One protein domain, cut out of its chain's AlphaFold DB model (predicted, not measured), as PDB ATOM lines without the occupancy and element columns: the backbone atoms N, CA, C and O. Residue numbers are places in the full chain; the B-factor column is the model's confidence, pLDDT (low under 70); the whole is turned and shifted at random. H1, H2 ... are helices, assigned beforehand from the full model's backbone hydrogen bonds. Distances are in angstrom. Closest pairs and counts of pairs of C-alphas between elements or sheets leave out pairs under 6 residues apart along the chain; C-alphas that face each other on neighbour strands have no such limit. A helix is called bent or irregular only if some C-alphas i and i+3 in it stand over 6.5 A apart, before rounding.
ATOM      1  N   TRP A  68      15.544 -28.045 -17.150       67.44
ATOM      2  CA  TRP A  68      16.354 -29.103 -17.768       67.44
ATOM      3  C   TRP A  68      17.103 -29.958 -16.746       67.44
ATOM      4  O   TRP A  68      17.470 -31.093 -17.045       67.44
ATOM      5  N   VAL A  69      17.331 -29.405 -15.554       74.31
ATOM      6  CA  VAL A  69      18.018 -30.070 -14.450       74.31
ATOM      7  C   VAL A  69      17.124 -29.964 -13.221       74.31
ATOM      8  O   VAL A  69      17.000 -28.904 -12.605       74.31
ATOM      9  N   GLU A  70      16.459 -31.064 -12.898       77.19
ATOM     10  CA  GLU A  70      15.755 -31.266 -11.638       77.19
ATOM     11  C   GLU A  70      16.653 -31.972 -10.614       77.19
ATOM     12  O   GLU A  70      17.668 -32.591 -10.947       77.19
ATOM     13  N   GLY A  71      16.256 -31.897  -9.341       76.50
ATOM     14  CA  GLY A  71      17.003 -32.471  -8.220       76.50
ATOM     15  C   GLY A  71      17.066 -34.002  -8.198       76.50
ATOM     16  O   GLY A  71      17.839 -34.551  -7.416       76.50
ATOM     17  N   THR A  72      16.295 -34.706  -9.037       84.88
ATOM     18  CA  THR A  72      16.346 -36.172  -9.123       84.88
ATOM     19  C   THR A  72      16.953 -36.642 -10.452       84.88
ATOM     20  O   THR A  72      16.602 -36.134 -11.520       84.88
ATOM     21  N   PRO A  73      17.847 -37.649 -10.432       83.88
ATOM     22  CA  PRO A  73      18.481 -38.159 -11.649       83.88
ATOM     23  C   PRO A  73      17.482 -38.836 -12.605       83.88
ATOM     24  O   PRO A  73      17.699 -38.835 -13.815       83.88
ATOM     25  N   TYR A  74      16.372 -39.372 -12.085       82.88
ATOM     26  CA  TYR A  74      15.331 -40.011 -12.893       82.88
ATOM     27  C   TYR A  74      14.567 -39.015 -13.768       82.88
ATOM     28  O   TYR A  74      14.367 -39.295 -14.953       82.88
ATOM     29  N   THR A  75      14.193 -37.841 -13.243       82.38
ATOM     30  CA  THR A  75      13.524 -36.833 -14.079       82.38
ATOM     31  C   THR A  75      14.455 -36.320 -15.176       82.38
ATOM     32  O   THR A  75      14.037 -36.173 -16.323       82.38
ATOM     33  N   ASN A  76      15.743 -36.142 -14.869       83.56
ATOM     34  CA  ASN A  76      16.736 -35.686 -15.847       83.56
ATOM     35  C   ASN A  76      16.902 -36.674 -17.011       83.56
ATOM     36  O   ASN A  76      16.987 -36.257 -18.167       83.56
ATOM     37  N   LEU A  77      16.878 -37.982 -16.729       84.88
ATOM     38  CA  LEU A  77      16.887 -39.013 -17.768       84.88
ATOM     39  C   LEU A  77      15.619 -38.955 -18.632       84.88
ATOM     40  O   LEU A  77      15.714 -39.014 -19.856       84.88
ATOM     41  N   SER A  78      14.444 -38.803 -18.015       83.44
ATOM     42  CA  SER A  78      13.171 -38.678 -18.739       83.44
ATOM     43  C   SER A  78      13.164 -37.457 -19.665       83.44
ATOM     44  O   SER A  78      12.814 -37.569 -20.840       83.44
ATOM     45  N   ASN A  79      13.628 -36.306 -19.172       83.00
ATOM     46  CA  ASN A  79      13.737 -35.071 -19.950       83.00
ATOM     47  C   ASN A  79      14.698 -35.229 -21.135       83.00
ATOM     48  O   ASN A  79      14.385 -34.803 -22.249       83.00
ATOM     49  N   PHE A  80      15.833 -35.902 -20.925       85.44
ATOM     50  CA  PHE A  80      16.786 -36.195 -21.992       85.44
ATOM     51  C   PHE A  80      16.201 -37.126 -23.062       85.44
ATOM     52  O   PHE A  80      16.349 -36.862 -24.255       85.44
ATOM     53  N   VAL A  81      15.507 -38.193 -22.653       86.19
ATOM     54  CA  VAL A  81      14.864 -39.135 -23.583       86.19
ATOM     55  C   VAL A  81      13.757 -38.443 -24.377       86.19
ATOM     56  O   VAL A  81      13.710 -38.610 -25.596       86.19
ATOM     57  N   MET A  82      12.918 -37.627 -23.731       82.69
ATOM     58  CA  MET A  82      11.900 -36.828 -24.423       82.69
ATOM     59  C   MET A  82      12.543 -35.916 -25.467       82.69
ATOM     60  O   MET A  82      12.180 -35.989 -26.640       82.69
ATOM     61  N   TRP A  83      13.556 -35.138 -25.085       84.94
ATOM     62  CA  TRP A  83      14.274 -34.262 -26.010       84.94
ATOM     63  C   TRP A  83      14.880 -35.017 -27.200       84.94
ATOM     64  O   TRP A  83      14.673 -34.631 -28.355       84.94
ATOM     65  N   LEU A  84      15.581 -36.124 -26.933       85.88
ATOM     66  CA  LEU A  84      16.198 -36.958 -27.963       85.88
ATOM     67  C   LEU A  84      15.146 -37.542 -28.915       85.88
ATOM     68  O   LEU A  84      15.362 -37.567 -30.126       85.88
ATOM     69  N   SER A  85      14.006 -37.981 -28.380       81.81
ATOM     70  CA  SER A  85      12.906 -38.538 -29.168       81.81
ATOM     71  C   SER A  85      12.249 -37.482 -30.066       81.81
ATOM     72  O   SER A  85      12.017 -37.747 -31.248       81.81
ATOM     73  N   THR A  86      12.043 -36.260 -29.564       82.81
ATOM     74  CA  THR A  86      11.454 -35.149 -30.323       82.81
ATOM     75  C   THR A  86      12.383 -34.697 -31.444       82.81
ATOM     76  O   THR A  86      11.970 -34.649 -32.604       82.81
ATOM     77  N   ILE A  87      13.659 -34.432 -31.139       84.25
ATOM     78  CA  ILE A  87      14.633 -34.037 -32.167       84.25
ATOM     79  C   ILE A  87      14.859 -35.173 -33.165       84.25
ATOM     80  O   ILE A  87      14.884 -34.920 -34.368       84.25
ATOM     81  N   GLY A  88      14.974 -36.416 -32.692       83.19
ATOM     82  CA  GLY A  88      15.094 -37.598 -33.543       83.19
ATOM     83  C   GLY A  88      13.943 -37.709 -34.536       83.19
ATOM     84  O   GLY A  88      14.168 -37.937 -35.723       83.19
ATOM     85  N   THR A  89      12.715 -37.489 -34.073       82.12
ATOM     86  CA  THR A  89      11.508 -37.558 -34.907       82.12
ATOM     87  C   THR A  89      11.449 -36.422 -35.928       82.12
ATOM     88  O   THR A  89      11.157 -36.664 -37.100       82.12
ATOM     89  N   ILE A  90      11.787 -35.192 -35.528       82.00
ATOM     90  CA  ILE A  90      11.871 -34.049 -36.450       82.00
ATOM     91  C   ILE A  90      12.948 -34.305 -37.512       82.00
ATOM     92  O   ILE A  90      12.688 -34.152 -38.706       82.00
ATOM     93  N   ALA A  91      14.131 -34.761 -37.097       78.25
ATOM     94  CA  ALA A  91      15.213 -35.126 -38.006       78.25
ATOM     95  C   ALA A  91      14.785 -36.253 -38.959       78.25
ATOM     96  O   ALA A  91      15.049 -36.173 -40.156       78.25
ATOM     97  N   TYR A  92      14.073 -37.269 -38.467       79.31
ATOM     98  CA  TYR A  92      13.520 -38.330 -39.305       79.31
ATOM     99  C   TYR A  92      12.597 -37.769 -40.396       79.31
ATOM    100  O   TYR A  92      12.798 -38.088 -41.565       79.31
ATOM    101  N   PHE A  93      11.635 -36.901 -40.067       79.06
ATOM    102  CA  PHE A  93      10.722 -36.343 -41.073       79.06
ATOM    103  C   PHE A  93      11.413 -35.406 -42.069       79.06
ATOM    104  O   PHE A  93      11.113 -35.470 -43.260       79.06
ATOM    105  N   ILE A  94      12.358 -34.583 -41.610       77.19
ATOM    106  CA  ILE A  94      13.102 -33.657 -42.476       77.19
ATOM    107  C   ILE A  94      14.037 -34.422 -43.427       77.19
ATOM    108  O   ILE A  94      14.131 -34.073 -44.602       77.19
ATOM    109  N   PHE A  95      14.703 -35.482 -42.954       66.69
ATOM    110  CA  PHE A  95      15.724 -36.208 -43.728       66.69
ATOM    111  C   PHE A  95      15.229 -37.482 -44.424       66.69
ATOM    112  O   PHE A  95      15.974 -38.067 -45.210       66.69
ATOM    113  N   THR A  96      13.985 -37.916 -44.198       65.50
ATOM    114  CA  THR A  96      13.382 -39.032 -44.957       65.50
ATOM    115  C   THR A  96      13.213 -38.682 -46.441       65.50
ATOM    116  O   THR A  96      13.237 -39.571 -47.295       65.50
ATOM    117  N   TYR A  97      13.117 -37.393 -46.781       61.84
ATOM    118  CA  TYR A  97      13.200 -36.940 -48.167       61.84
ATOM    119  C   TYR A  97      14.662 -37.016 -48.631       61.84
ATOM    120  O   TYR A  97      15.485 -36.205 -48.216       61.84
ATOM    121  N   LYS A  98      15.002 -38.026 -49.449       59.28
ATOM    122  CA  LYS A  98      16.370 -38.273 -49.946       59.28
ATOM    123  C   LYS A  98      16.977 -36.988 -50.539       59.28
ATOM    124  O   LYS A  98      16.544 -36.578 -51.616       59.28
ATOM    125  N   PRO A  99      18.006 -36.381 -49.923       54.16
ATOM    126  CA  PRO A  99      18.751 -35.317 -50.571       54.16
ATOM    127  C   PRO A  99      19.758 -35.962 -51.533       54.16
ATOM    128  O   PRO A  99      20.771 -36.517 -51.105       54.16
ATOM    129  N   GLU A 100      19.488 -35.917 -52.836       50.94
ATOM    130  CA  GLU A 100      20.494 -36.227 -53.856       50.94
ATOM    131  C   GLU A 100      21.492 -35.056 -53.938       50.94
ATOM    132  O   GLU A 100      21.103 -33.924 -54.214       50.94
ATOM    133  N   GLY A 101      22.782 -35.290 -53.646       61.06
ATOM    134  CA  GLY A 101      23.842 -34.279 -53.811       61.06
ATOM    135  C   GLY A 101      24.927 -34.239 -52.722       61.06
ATOM    136  O   GLY A 101      25.006 -35.101 -51.846       61.06
ATOM    137  N   PHE A 102      25.788 -33.211 -52.783       54.03
ATOM    138  CA  PHE A 102      26.928 -32.975 -51.872       54.03
ATOM    139  C   PHE A 102      26.488 -32.748 -50.412       54.03
ATOM    140  O   PHE A 102      27.147 -33.206 -49.477       54.03
ATOM    141  N   THR A 103      25.307 -32.158 -50.215       55.00
ATOM    142  CA  THR A 103      24.599 -32.066 -48.929       55.00
ATOM    143  C   THR A 103      24.316 -33.449 -48.327       55.00
ATOM    144  O   THR A 103      24.491 -33.635 -47.125       55.00
ATOM    145  N   GLY A 104      24.016 -34.470 -49.136       54.47
ATOM    146  CA  GLY A 104      23.749 -35.838 -48.667       54.47
ATOM    147  C   GLY A 104      24.938 -36.544 -47.992       54.47
ATOM    148  O   GLY A 104      24.733 -37.437 -47.169       54.47
ATOM    149  N   LYS A 105      26.190 -36.139 -48.267       56.91
ATOM    150  CA  LYS A 105      27.382 -36.676 -47.573       56.91
ATOM    151  C   LYS A 105      27.601 -36.040 -46.197       56.91
ATOM    152  O   LYS A 105      28.024 -36.740 -45.283       56.91
ATOM    153  N   LEU A 106      27.267 -34.759 -46.039       56.50
ATOM    154  CA  LEU A 106      27.356 -34.031 -44.767       56.50
ATOM    155  C   LEU A 106      26.225 -34.459 -43.808       56.50
ATOM    156  O   LEU A 106      26.446 -34.644 -42.614       56.50
ATOM    157  N   PHE A 107      25.047 -34.770 -44.358       53.88
ATOM    158  CA  PHE A 107      23.906 -35.335 -43.625       53.88
ATOM    159  C   PHE A 107      24.013 -36.847 -43.331       53.88
ATOM    160  O   PHE A 107      23.175 -37.401 -42.620       53.88
ATOM    161  N   LYS A 108      25.071 -37.532 -43.788       57.47
ATOM    162  CA  LYS A 108      25.275 -38.972 -43.540       57.47
ATOM    163  C   LYS A 108      25.525 -39.295 -42.056       57.47
ATOM    164  O   LYS A 108      25.170 -40.384 -41.618       57.47
ATOM    165  N   GLY A 109      26.070 -38.348 -41.282       59.50
ATOM    166  CA  GLY A 109      26.185 -38.451 -39.817       59.50
ATOM    167  C   GLY A 109      24.848 -38.255 -39.086       59.50
ATOM    168  O   GLY A 109      24.570 -38.935 -38.103       59.50
ATOM    169  N   LEU A 110      23.965 -37.406 -39.622       60.84
ATOM    170  CA  LEU A 110      22.597 -37.190 -39.120       60.84
ATOM    171  C   LEU A 110      21.648 -38.357 -39.430       60.84
ATOM    172  O   LEU A 110      20.592 -38.476 -38.814       60.84
ATOM    173  N   ASN A 111      22.058 -39.265 -40.315       63.75
ATOM    174  CA  ASN A 111      21.325 -40.489 -40.628       63.75
ATOM    175  C   ASN A 111      21.177 -41.408 -39.398       63.75
ATOM    176  O   ASN A 111      20.159 -42.080 -39.246       63.75
ATOM    177  N   GLY A 112      22.149 -41.391 -38.475       71.25
ATOM    178  CA  GLY A 112      22.032 -42.089 -37.189       71.25
ATOM    179  C   GLY A 112      20.933 -41.498 -36.300       71.25
ATOM    180  O   GLY A 112      20.168 -42.233 -35.684       71.25
ATOM    181  N   LEU A 113      20.792 -40.171 -36.299       73.81
ATOM    182  CA  LEU A 113      19.769 -39.461 -35.530       73.81
ATOM    183  C   LEU A 113      18.364 -39.685 -36.116       73.81
ATOM    184  O   LEU A 113      17.408 -39.904 -35.374       73.81
ATOM    185  N   ALA A 114      18.257 -39.740 -37.447       73.38
ATOM    186  CA  ALA A 114      17.034 -40.129 -38.146       73.38
ATOM    187  C   ALA A 114      16.644 -41.596 -37.874       73.38
ATOM    188  O   ALA A 114      15.463 -41.905 -37.715       73.38
ATOM    189  N   TYR A 115      17.620 -42.507 -37.773       79.75
ATOM    190  CA  TYR A 115      17.369 -43.903 -37.400       79.75
ATOM    191  C   TYR A 115      16.849 -44.032 -35.961       79.75
ATOM    192  O   TYR A 115      15.878 -44.751 -35.722       79.75
ATOM    193  N   ILE A 116      17.435 -43.283 -35.022       83.12
ATOM    194  CA  ILE A 116      16.953 -43.205 -33.637       83.12
ATOM    195  C   ILE A 116      15.511 -42.678 -33.605       83.12
ATOM    196  O   ILE A 116      14.646 -43.304 -32.994       83.12
ATOM    197  N   GLY A 117      15.217 -41.596 -34.335       82.06
ATOM    198  CA  GLY A 117      13.855 -41.076 -34.488       82.06
ATOM    199  C   GLY A 117      12.865 -42.107 -35.027       82.06
ATOM    200  O   GLY A 117      11.764 -42.248 -34.501       82.06
ATOM    201  N   ARG A 118      13.273 -42.898 -36.026       82.62
ATOM    202  CA  ARG A 118      12.455 -43.991 -36.569       82.62
ATOM    203  C   ARG A 118      12.127 -45.053 -35.518       82.62
ATOM    204  O   ARG A 118      10.988 -45.514 -35.478       82.62
ATOM    205  N   ILE A 119      13.094 -45.439 -34.683       86.75
ATOM    206  CA  ILE A 119      12.867 -46.401 -33.593       86.75
ATOM    207  C   ILE A 119      11.859 -45.834 -32.593       86.75
ATOM    208  O   ILE A 119      10.892 -46.516 -32.260       86.75
ATOM    209  N   PHE A 120      12.037 -44.583 -32.161       85.56
ATOM    210  CA  PHE A 120      11.094 -43.934 -31.246       85.56
ATOM    211  C   PHE A 120       9.683 -43.847 -31.836       85.56
ATOM    212  O   PHE A 120       8.719 -44.138 -31.135       85.56
ATOM    213  N   MET A 121       9.555 -43.547 -33.130       83.25
ATOM    214  CA  MET A 121       8.265 -43.537 -33.826       83.25
ATOM    215  C   MET A 121       7.621 -44.925 -33.901       83.25
ATOM    216  O   MET A 121       6.419 -45.055 -33.679       83.25
ATOM    217  N   MET A 122       8.402 -45.979 -34.163       86.00
ATOM    218  CA  MET A 122       7.902 -47.359 -34.139       86.00
ATOM    219  C   MET A 122       7.428 -47.769 -32.745       86.00
ATOM    220  O   MET A 122       6.379 -48.399 -32.628       86.00
ATOM    221  N   LEU A 123       8.168 -47.393 -31.700       86.94
ATOM    222  CA  LEU A 123       7.781 -47.662 -30.319       86.94
ATOM    223  C   LEU A 123       6.513 -46.893 -29.946       86.94
ATOM    224  O   LEU A 123       5.562 -47.514 -29.492       86.94
ATOM    225  N   ALA A 124       6.456 -45.587 -30.208       82.69
ATOM    226  CA  ALA A 124       5.307 -44.747 -29.875       82.69
ATOM    227  C   ALA A 124       4.029 -45.178 -30.613       82.69
ATOM    228  O   ALA A 124       2.962 -45.297 -30.004       82.69
ATOM    229  N   PHE A 125       4.114 -45.460 -31.917       81.88
ATOM    230  CA  PHE A 125       2.969 -45.990 -32.658       81.88
ATOM    231  C   PHE A 125       2.613 -47.410 -32.227       81.88
ATOM    232  O   PHE A 125       1.430 -47.714 -32.098       81.88
ATOM    233  N   GLY A 126       3.604 -48.259 -31.951       85.50
ATOM    234  CA  GLY A 126       3.386 -49.618 -31.462       85.50
ATOM    235  C   GLY A 126       2.662 -49.645 -30.118       85.50
ATOM    236  O   GLY A 126       1.677 -50.363 -29.973       85.50
ATOM    237  N   THR A 127       3.082 -48.818 -29.159       86.06
ATOM    238  CA  THR A 127       2.416 -48.705 -27.855       86.06
ATOM    239  C   THR A 127       1.021 -48.117 -27.994       86.06
ATOM    240  O   THR A 127       0.092 -48.624 -27.379       86.06
ATOM    241  N   THR A 128       0.840 -47.093 -28.833       81.38
ATOM    242  CA  THR A 128      -0.479 -46.473 -29.035       81.38
ATOM    243  C   THR A 128      -1.459 -47.449 -29.688       81.38
ATOM    244  O   THR A 128      -2.584 -47.594 -29.219       81.38
ATOM    245  N   LEU A 129      -1.032 -48.170 -30.730       81.12
ATOM    246  CA  LEU A 129      -1.845 -49.211 -31.366       81.12
ATOM    247  C   LEU A 129      -2.119 -50.377 -30.414       81.12
ATOM    248  O   LEU A 129      -3.246 -50.861 -30.364       81.12
ATOM    249  N   GLY A 130      -1.122 -50.807 -29.637       82.94
ATOM    250  CA  GLY A 130      -1.279 -51.855 -28.632       82.94
ATOM    251  C   GLY A 130      -2.311 -51.482 -27.569       82.94
ATOM    252  O   GLY A 130      -3.214 -52.272 -27.295       82.94
ATOM    253  N   SER A 131      -2.233 -50.262 -27.033       82.88
ATOM    254  CA  SER A 131      -3.211 -49.737 -26.078       82.88
ATOM    255  C   SER A 131      -4.603 -49.622 -26.691       82.88
ATOM    256  O   SER A 131      -5.558 -50.064 -26.068       82.88
ATOM    257  N   LEU A 132      -4.730 -49.126 -27.926       81.69
ATOM    258  CA  LEU A 132      -6.023 -49.049 -28.618       81.69
ATOM    259  C   LEU A 132      -6.646 -50.433 -28.827       81.69
ATOM    260  O   LEU A 132      -7.833 -50.614 -28.576       81.69
ATOM    261  N   ILE A 133      -5.865 -51.425 -29.260       79.81
ATOM    262  CA  ILE A 133      -6.359 -52.799 -29.435       79.81
ATOM    263  C   ILE A 133      -6.777 -53.388 -28.085       79.81
ATOM    264  O   ILE A 133      -7.837 -54.006 -27.995       79.81
ATOM    265  N   ALA A 134      -5.976 -53.179 -27.038       81.31
ATOM    266  CA  ALA A 134      -6.303 -53.632 -25.692       81.31
ATOM    267  C   ALA A 134      -7.588 -52.968 -25.173       81.31
ATOM    268  O   ALA A 134      -8.470 -53.659 -24.670       81.31
ATOM    269  N   GLU A 135      -7.741 -51.657 -25.360       78.62
ATOM    270  CA  GLU A 135      -8.955 -50.916 -25.018       78.62
ATOM    271  C   GLU A 135     -10.163 -51.422 -25.802       78.62
ATOM    272  O   GLU A 135     -11.197 -51.695 -25.200       78.62
ATOM    273  N   MET A 136     -10.048 -51.622 -27.117       74.38
ATOM    274  CA  MET A 136     -11.135 -52.168 -27.935       74.38
ATOM    275  C   MET A 136     -11.518 -53.587 -27.504       74.38
ATOM    276  O   MET A 136     -12.706 -53.905 -27.440       74.38
ATOM    277  N   ALA A 137     -10.543 -54.432 -27.164       74.75
ATOM    278  CA  ALA A 137     -10.789 -55.782 -26.668       74.75
ATOM    279  C   ALA A 137     -11.496 -55.758 -25.302       74.75
ATOM    280  O   ALA A 137     -12.526 -56.411 -25.121       74.75
ATOM    281  N   ILE A 138     -11.001 -54.955 -24.358       72.19
ATOM    282  CA  ILE A 138     -11.580 -54.828 -23.013       72.19
ATOM    283  C   ILE A 138     -12.969 -54.191 -23.084       72.19
ATOM    284  O   ILE A 138     -13.904 -54.680 -22.446       72.19
ATOM    285  N   MET A 139     -13.143 -53.138 -23.881       69.50
ATOM    286  CA  MET A 139     -14.420 -52.448 -24.062       69.50
ATOM    287  C   MET A 139     -15.428 -53.331 -24.807       69.50
ATOM    288  O   MET A 139     -16.615 -53.281 -24.494       69.50
ATOM    289  N   GLY A 140     -14.979 -54.196 -25.720       63.69
ATOM    290  CA  GLY A 140     -15.808 -55.233 -26.337       63.69
ATOM    291  C   GLY A 140     -16.337 -56.249 -25.320       63.69
ATOM    292  O   GLY A 140     -17.529 -56.558 -25.332       63.69
ATOM    293  N   VAL A 141     -15.483 -56.709 -24.401       63.00
ATOM    294  CA  VAL A 141     -15.824 -57.738 -23.400       63.00
ATOM    295  C   VAL A 141     -16.632 -57.179 -22.222       63.00
ATOM    296  O   VAL A 141     -17.575 -57.821 -21.768       63.00
ATOM    297  N   THR A 142     -16.298 -55.988 -21.722       66.81
ATOM    298  CA  THR A 142     -16.880 -55.437 -20.480       66.81
ATOM    299  C   THR A 142     -17.896 -54.316 -20.714       66.81
ATOM    300  O   THR A 142     -18.850 -54.187 -19.951       66.81
ATOM    301  N   GLY A 143     -17.732 -53.517 -21.776       64.00
ATOM    302  CA  GLY A 143     -18.537 -52.318 -22.032       64.00
ATOM    303  C   GLY A 143     -19.692 -52.546 -23.006       64.00
ATOM    304  O   GLY A 143     -20.854 -52.361 -22.653       64.00
ATOM    305  N   TYR A 144     -19.398 -52.959 -24.241       57.66
ATOM    306  CA  TYR A 144     -20.407 -53.131 -25.288       57.66
ATOM    307  C   TYR A 144     -21.229 -54.409 -25.124       57.66
ATOM    308  O   TYR A 144     -22.432 -54.375 -25.383       57.66
ATOM    309  N   ALA A 145     -20.639 -55.500 -24.620       60.62
ATOM    310  CA  ALA A 145     -21.374 -56.725 -24.291       60.62
ATOM    311  C   ALA A 145     -22.583 -56.439 -23.381       60.62
ATOM    312  O   ALA A 145     -23.683 -56.928 -23.627       60.62
ATOM    313  N   TYR A 146     -22.421 -55.552 -22.396       61.47
ATOM    314  CA  TYR A 146     -23.511 -55.127 -21.520       61.47
ATOM    315  C   TYR A 146     -24.647 -54.414 -22.272       61.47
ATOM    316  O   TYR A 146     -25.827 -54.647 -21.996       61.47
ATOM    317  N   TYR A 147     -24.310 -53.578 -23.259       59.62
ATOM    318  CA  TYR A 147     -25.294 -52.893 -24.100       59.62
ATOM    319  C   TYR A 147     -25.995 -53.828 -25.095       59.62
ATOM    320  O   TYR A 147     -27.132 -53.546 -25.469       59.62
ATOM    321  N   TYR A 148     -25.376 -54.947 -25.485       63.56
ATOM    322  CA  TYR A 148     -26.004 -55.962 -26.341       63.56
ATOM    323  C   TYR A 148     -26.948 -56.902 -25.584       63.56
ATOM    324  O   TYR A 148     -27.868 -57.447 -26.185       63.56
ATOM    325  N   VAL A 149     -26.764 -57.073 -24.272       71.25
ATOM    326  CA  VAL A 149     -27.603 -57.963 -23.446       71.25
ATOM    327  C   VAL A 149     -28.841 -57.239 -22.881       71.25
ATOM    328  O   VAL A 149     -29.781 -57.883 -22.420       71.25
ATOM    329  N   ARG A 150     -28.908 -55.899 -22.960       73.88
ATOM    330  CA  ARG A 150     -30.088 -55.107 -22.557       73.88
ATOM    331  C   ARG A 150     -30.918 -54.630 -23.761       73.88
ATOM    332  O   ARG A 150     -30.347 -54.266 -24.790       73.88
ATOM    333  N   PRO A 151     -32.261 -54.559 -23.661       69.38
ATOM    334  CA  PRO A 151     -33.091 -53.952 -24.704       69.38
ATOM    335  C   PRO A 151     -32.717 -52.469 -24.896       69.38
ATOM    336  O   PRO A 151     -32.569 -51.766 -23.894       69.38
ATOM    337  N   PRO A 152     -32.560 -51.956 -26.136       63.69
ATOM    338  CA  PRO A 152     -32.885 -52.566 -27.435       63.69
ATOM    339  C   PRO A 152     -31.732 -53.329 -28.129       63.69
ATOM    340  O   PRO A 152     -31.922 -53.827 -29.236       63.69
ATOM    341  N   GLY A 153     -30.544 -53.430 -27.524       68.31
ATOM    342  CA  GLY A 153     -29.360 -54.039 -28.149       68.31
ATOM    343  C   GLY A 153     -29.506 -55.531 -28.459       68.31
ATOM    344  O   GLY A 153     -28.931 -56.010 -29.437       68.31
ATOM    345  N   ILE A 154     -30.353 -56.233 -27.701       76.06
ATOM    346  CA  ILE A 154     -30.618 -57.666 -27.886       76.06
ATOM    347  C   ILE A 154     -31.208 -57.979 -29.271       76.06
ATOM    348  O   ILE A 154     -30.871 -58.993 -29.875       76.06
ATOM    349  N   TYR A 155     -32.027 -57.072 -29.820       79.94
ATOM    350  CA  TYR A 155     -32.651 -57.248 -31.134       79.94
ATOM    351  C   TYR A 155     -31.625 -57.132 -32.261       79.94
ATOM    352  O   TYR A 155     -31.631 -57.921 -33.201       79.94
ATOM    353  N   ILE A 156     -30.708 -56.171 -32.141       76.50
ATOM    354  CA  ILE A 156     -29.649 -55.946 -33.130       76.50
ATOM    355  C   ILE A 156     -28.654 -57.111 -33.101       76.50
ATOM    356  O   ILE A 156     -28.235 -57.583 -34.156       76.50
ATOM    357  N   MET A 157     -28.318 -57.616 -31.908       79.00
ATOM    358  CA  MET A 157     -27.435 -58.774 -31.758       79.00
ATOM    359  C   MET A 157     -28.054 -60.046 -32.356       79.00
ATOM    360  O   MET A 157     -27.370 -60.763 -33.083       79.00
ATOM    361  N   ALA A 158     -29.351 -60.287 -32.135       81.44
ATOM    362  CA  ALA A 158     -30.058 -61.422 -32.728       81.44
ATOM    363  C   ALA A 158     -30.052 -61.370 -34.266       81.44
ATOM    364  O   ALA A 158     -29.723 -62.360 -34.917       81.44
ATOM    365  N   VAL A 159     -30.345 -60.204 -34.857       82.06
ATOM    366  CA  VAL A 159     -30.290 -60.016 -36.317       82.06
ATOM    367  C   VAL A 159     -28.866 -60.213 -36.847       82.06
ATOM    368  O   VAL A 159     -28.674 -60.903 -37.846       82.06
ATOM    369  N   GLY A 160     -27.863 -59.658 -36.161       79.62
ATOM    370  CA  GLY A 160     -26.456 -59.828 -36.522       79.62
ATOM    371  C   GLY A 160     -26.011 -61.292 -36.507       79.62
ATOM    372  O   GLY A 160     -25.364 -61.738 -37.452       79.62
ATOM    373  N   LEU A 161     -26.410 -62.058 -35.487       84.00
ATOM    374  CA  LEU A 161     -26.134 -63.495 -35.391       84.00
ATOM    375  C   LEU A 161     -26.789 -64.285 -36.523       84.00
ATOM    376  O   LEU A 161     -26.145 -65.159 -37.095       84.00
ATOM    377  N   ILE A 162     -28.033 -63.967 -36.886       88.56
ATOM    378  CA  ILE A 162     -28.725 -64.629 -38.001       88.56
ATOM    379  C   ILE A 162     -27.988 -64.377 -39.323       88.56
ATOM    380  O   ILE A 162     -27.754 -65.314 -40.085       88.56
ATOM    381  N   ILE A 163     -27.581 -63.130 -39.583       84.69
ATOM    382  CA  ILE A 163     -26.820 -62.776 -40.791       84.69
ATOM    383  C   ILE A 163     -25.471 -63.500 -40.811       84.69
ATOM    384  O   ILE A 163     -25.069 -64.020 -41.851       84.69
ATOM    385  N   LEU A 164     -24.784 -63.565 -39.671       82.75
ATOM    386  CA  LEU A 164     -23.490 -64.232 -39.548       82.75
ATOM    387  C   LEU A 164     -23.610 -65.748 -39.756       82.75
ATOM    388  O   LEU A 164     -22.826 -66.322 -40.506       82.75
ATOM    389  N   MET A 165     -24.631 -66.382 -39.176       88.44
ATOM    390  CA  MET A 165     -24.942 -67.795 -39.415       88.44
ATOM    391  C   MET A 165     -25.251 -68.059 -40.892       88.44
ATOM    392  O   MET A 165     -24.792 -69.057 -41.446       88.44
ATOM    393  N   PHE A 166     -25.972 -67.151 -41.555       90.88
ATOM    394  CA  PHE A 166     -26.259 -67.258 -42.984       90.88
ATOM    395  C   PHE A 166     -25.002 -67.100 -43.857       90.88
ATOM    396  O   PHE A 166     -24.830 -67.855 -44.812       90.88
ATOM    397  N   ASP A 167     -24.104 -66.160 -43.539       85.50
ATOM    398  CA  ASP A 167     -22.846 -65.983 -44.283       85.50
ATOM    399  C   ASP A 167     -21.895 -67.175 -44.088       85.50
ATOM    400  O   ASP A 167     -21.315 -67.647 -45.065       85.50
ATOM    401  N   ILE A 168     -21.805 -67.730 -42.870       85.19
ATOM    402  CA  ILE A 168     -21.044 -68.962 -42.593       85.19
ATOM    403  C   ILE A 168     -21.621 -70.141 -43.378       85.19
ATOM    404  O   ILE A 168     -20.871 -70.850 -44.045       85.19
ATOM    405  N   TYR A 169     -22.942 -70.329 -43.348       88.62
ATOM    406  CA  TYR A 169     -23.602 -71.399 -44.097       88.62
ATOM    407  C   TYR A 169     -23.343 -71.275 -45.605       88.62
ATOM    408  O   TYR A 169     -23.018 -72.253 -46.271       88.62
ATOM    409  N   LYS A 170     -23.411 -70.055 -46.146       86.94
ATOM    410  CA  LYS A 170     -23.168 -69.795 -47.568       86.94
ATOM    411  C   LYS A 170     -21.702 -69.986 -47.983       86.94
ATOM    412  O   LYS A 170     -21.440 -70.258 -49.151       86.94
ATOM    413  N   ARG A 171     -20.749 -69.808 -47.063       83.25
ATOM    414  CA  ARG A 171     -19.299 -69.928 -47.315       83.25
ATOM    415  C   ARG A 171     -18.701 -71.239 -46.808       83.25
ATOM    416  O   ARG A 171     -17.478 -71.366 -46.764       83.25
ATOM    417  N   TRP A 172     -19.538 -72.203 -46.435       76.44
ATOM    418  CA  TRP A 172     -19.105 -73.475 -45.861       76.44
ATOM    419  C   TRP A 172     -18.087 -74.201 -46.757       76.44
ATOM    420  O   TRP A 172     -17.024 -74.603 -46.288       76.44
TER     421      TRP A 172
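Overview. This is residues 68 to 172 of the 184 residues of an uncharacterized protein of marine sediment metagenome (UniProt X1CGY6). One long helix, H3, is crossed by H1 near its first residues and makes a corner with H4 at its other end. The printed part has 105 residues, four named helices, H1 to H4 in order, and no named strand: all helix. It is extended, with radius of gyration of the C-alphas 24.7 A and spans 65 by 46 by 20 A.

Along the chain. H3, residues 111 to 149, is 54.7 A long, with a kink of 33 degrees near residue 140; it is only just irregular, C-alphas 141 and 144 being 6.8 A apart. H1, residues 73 to 95, 32.3 A, begins at C-alpha 73 (18.481, -38.159, -11.649). H4, residues 153 to 170, 25.8 A, ends at C-alpha 170 (-23.168, -69.795, -47.568). H2 is residues 103 to 106.

Arrangement. Residues 111 to 121 of H3 touch residues 85 to 95 of H1, about perpendicular at 77 degrees; the closest C-alphas, of Gly 117 and Gly 88, are 3.8 A apart. H3 and H4 touch only at the corner, closest C-alphas Tyr 148 and Ile 154, 5.2 A. H2 touches no helix. O i to N i+4 pairs are within hydrogen-bond range throughout H1 and H4, and 31 of 35 in H3.

Size, cuts and confidence. The printed part has no cut and no long link. pLDDT is under 70 at residues 68, 95 to 111, 139 to 148 and 151 to 153.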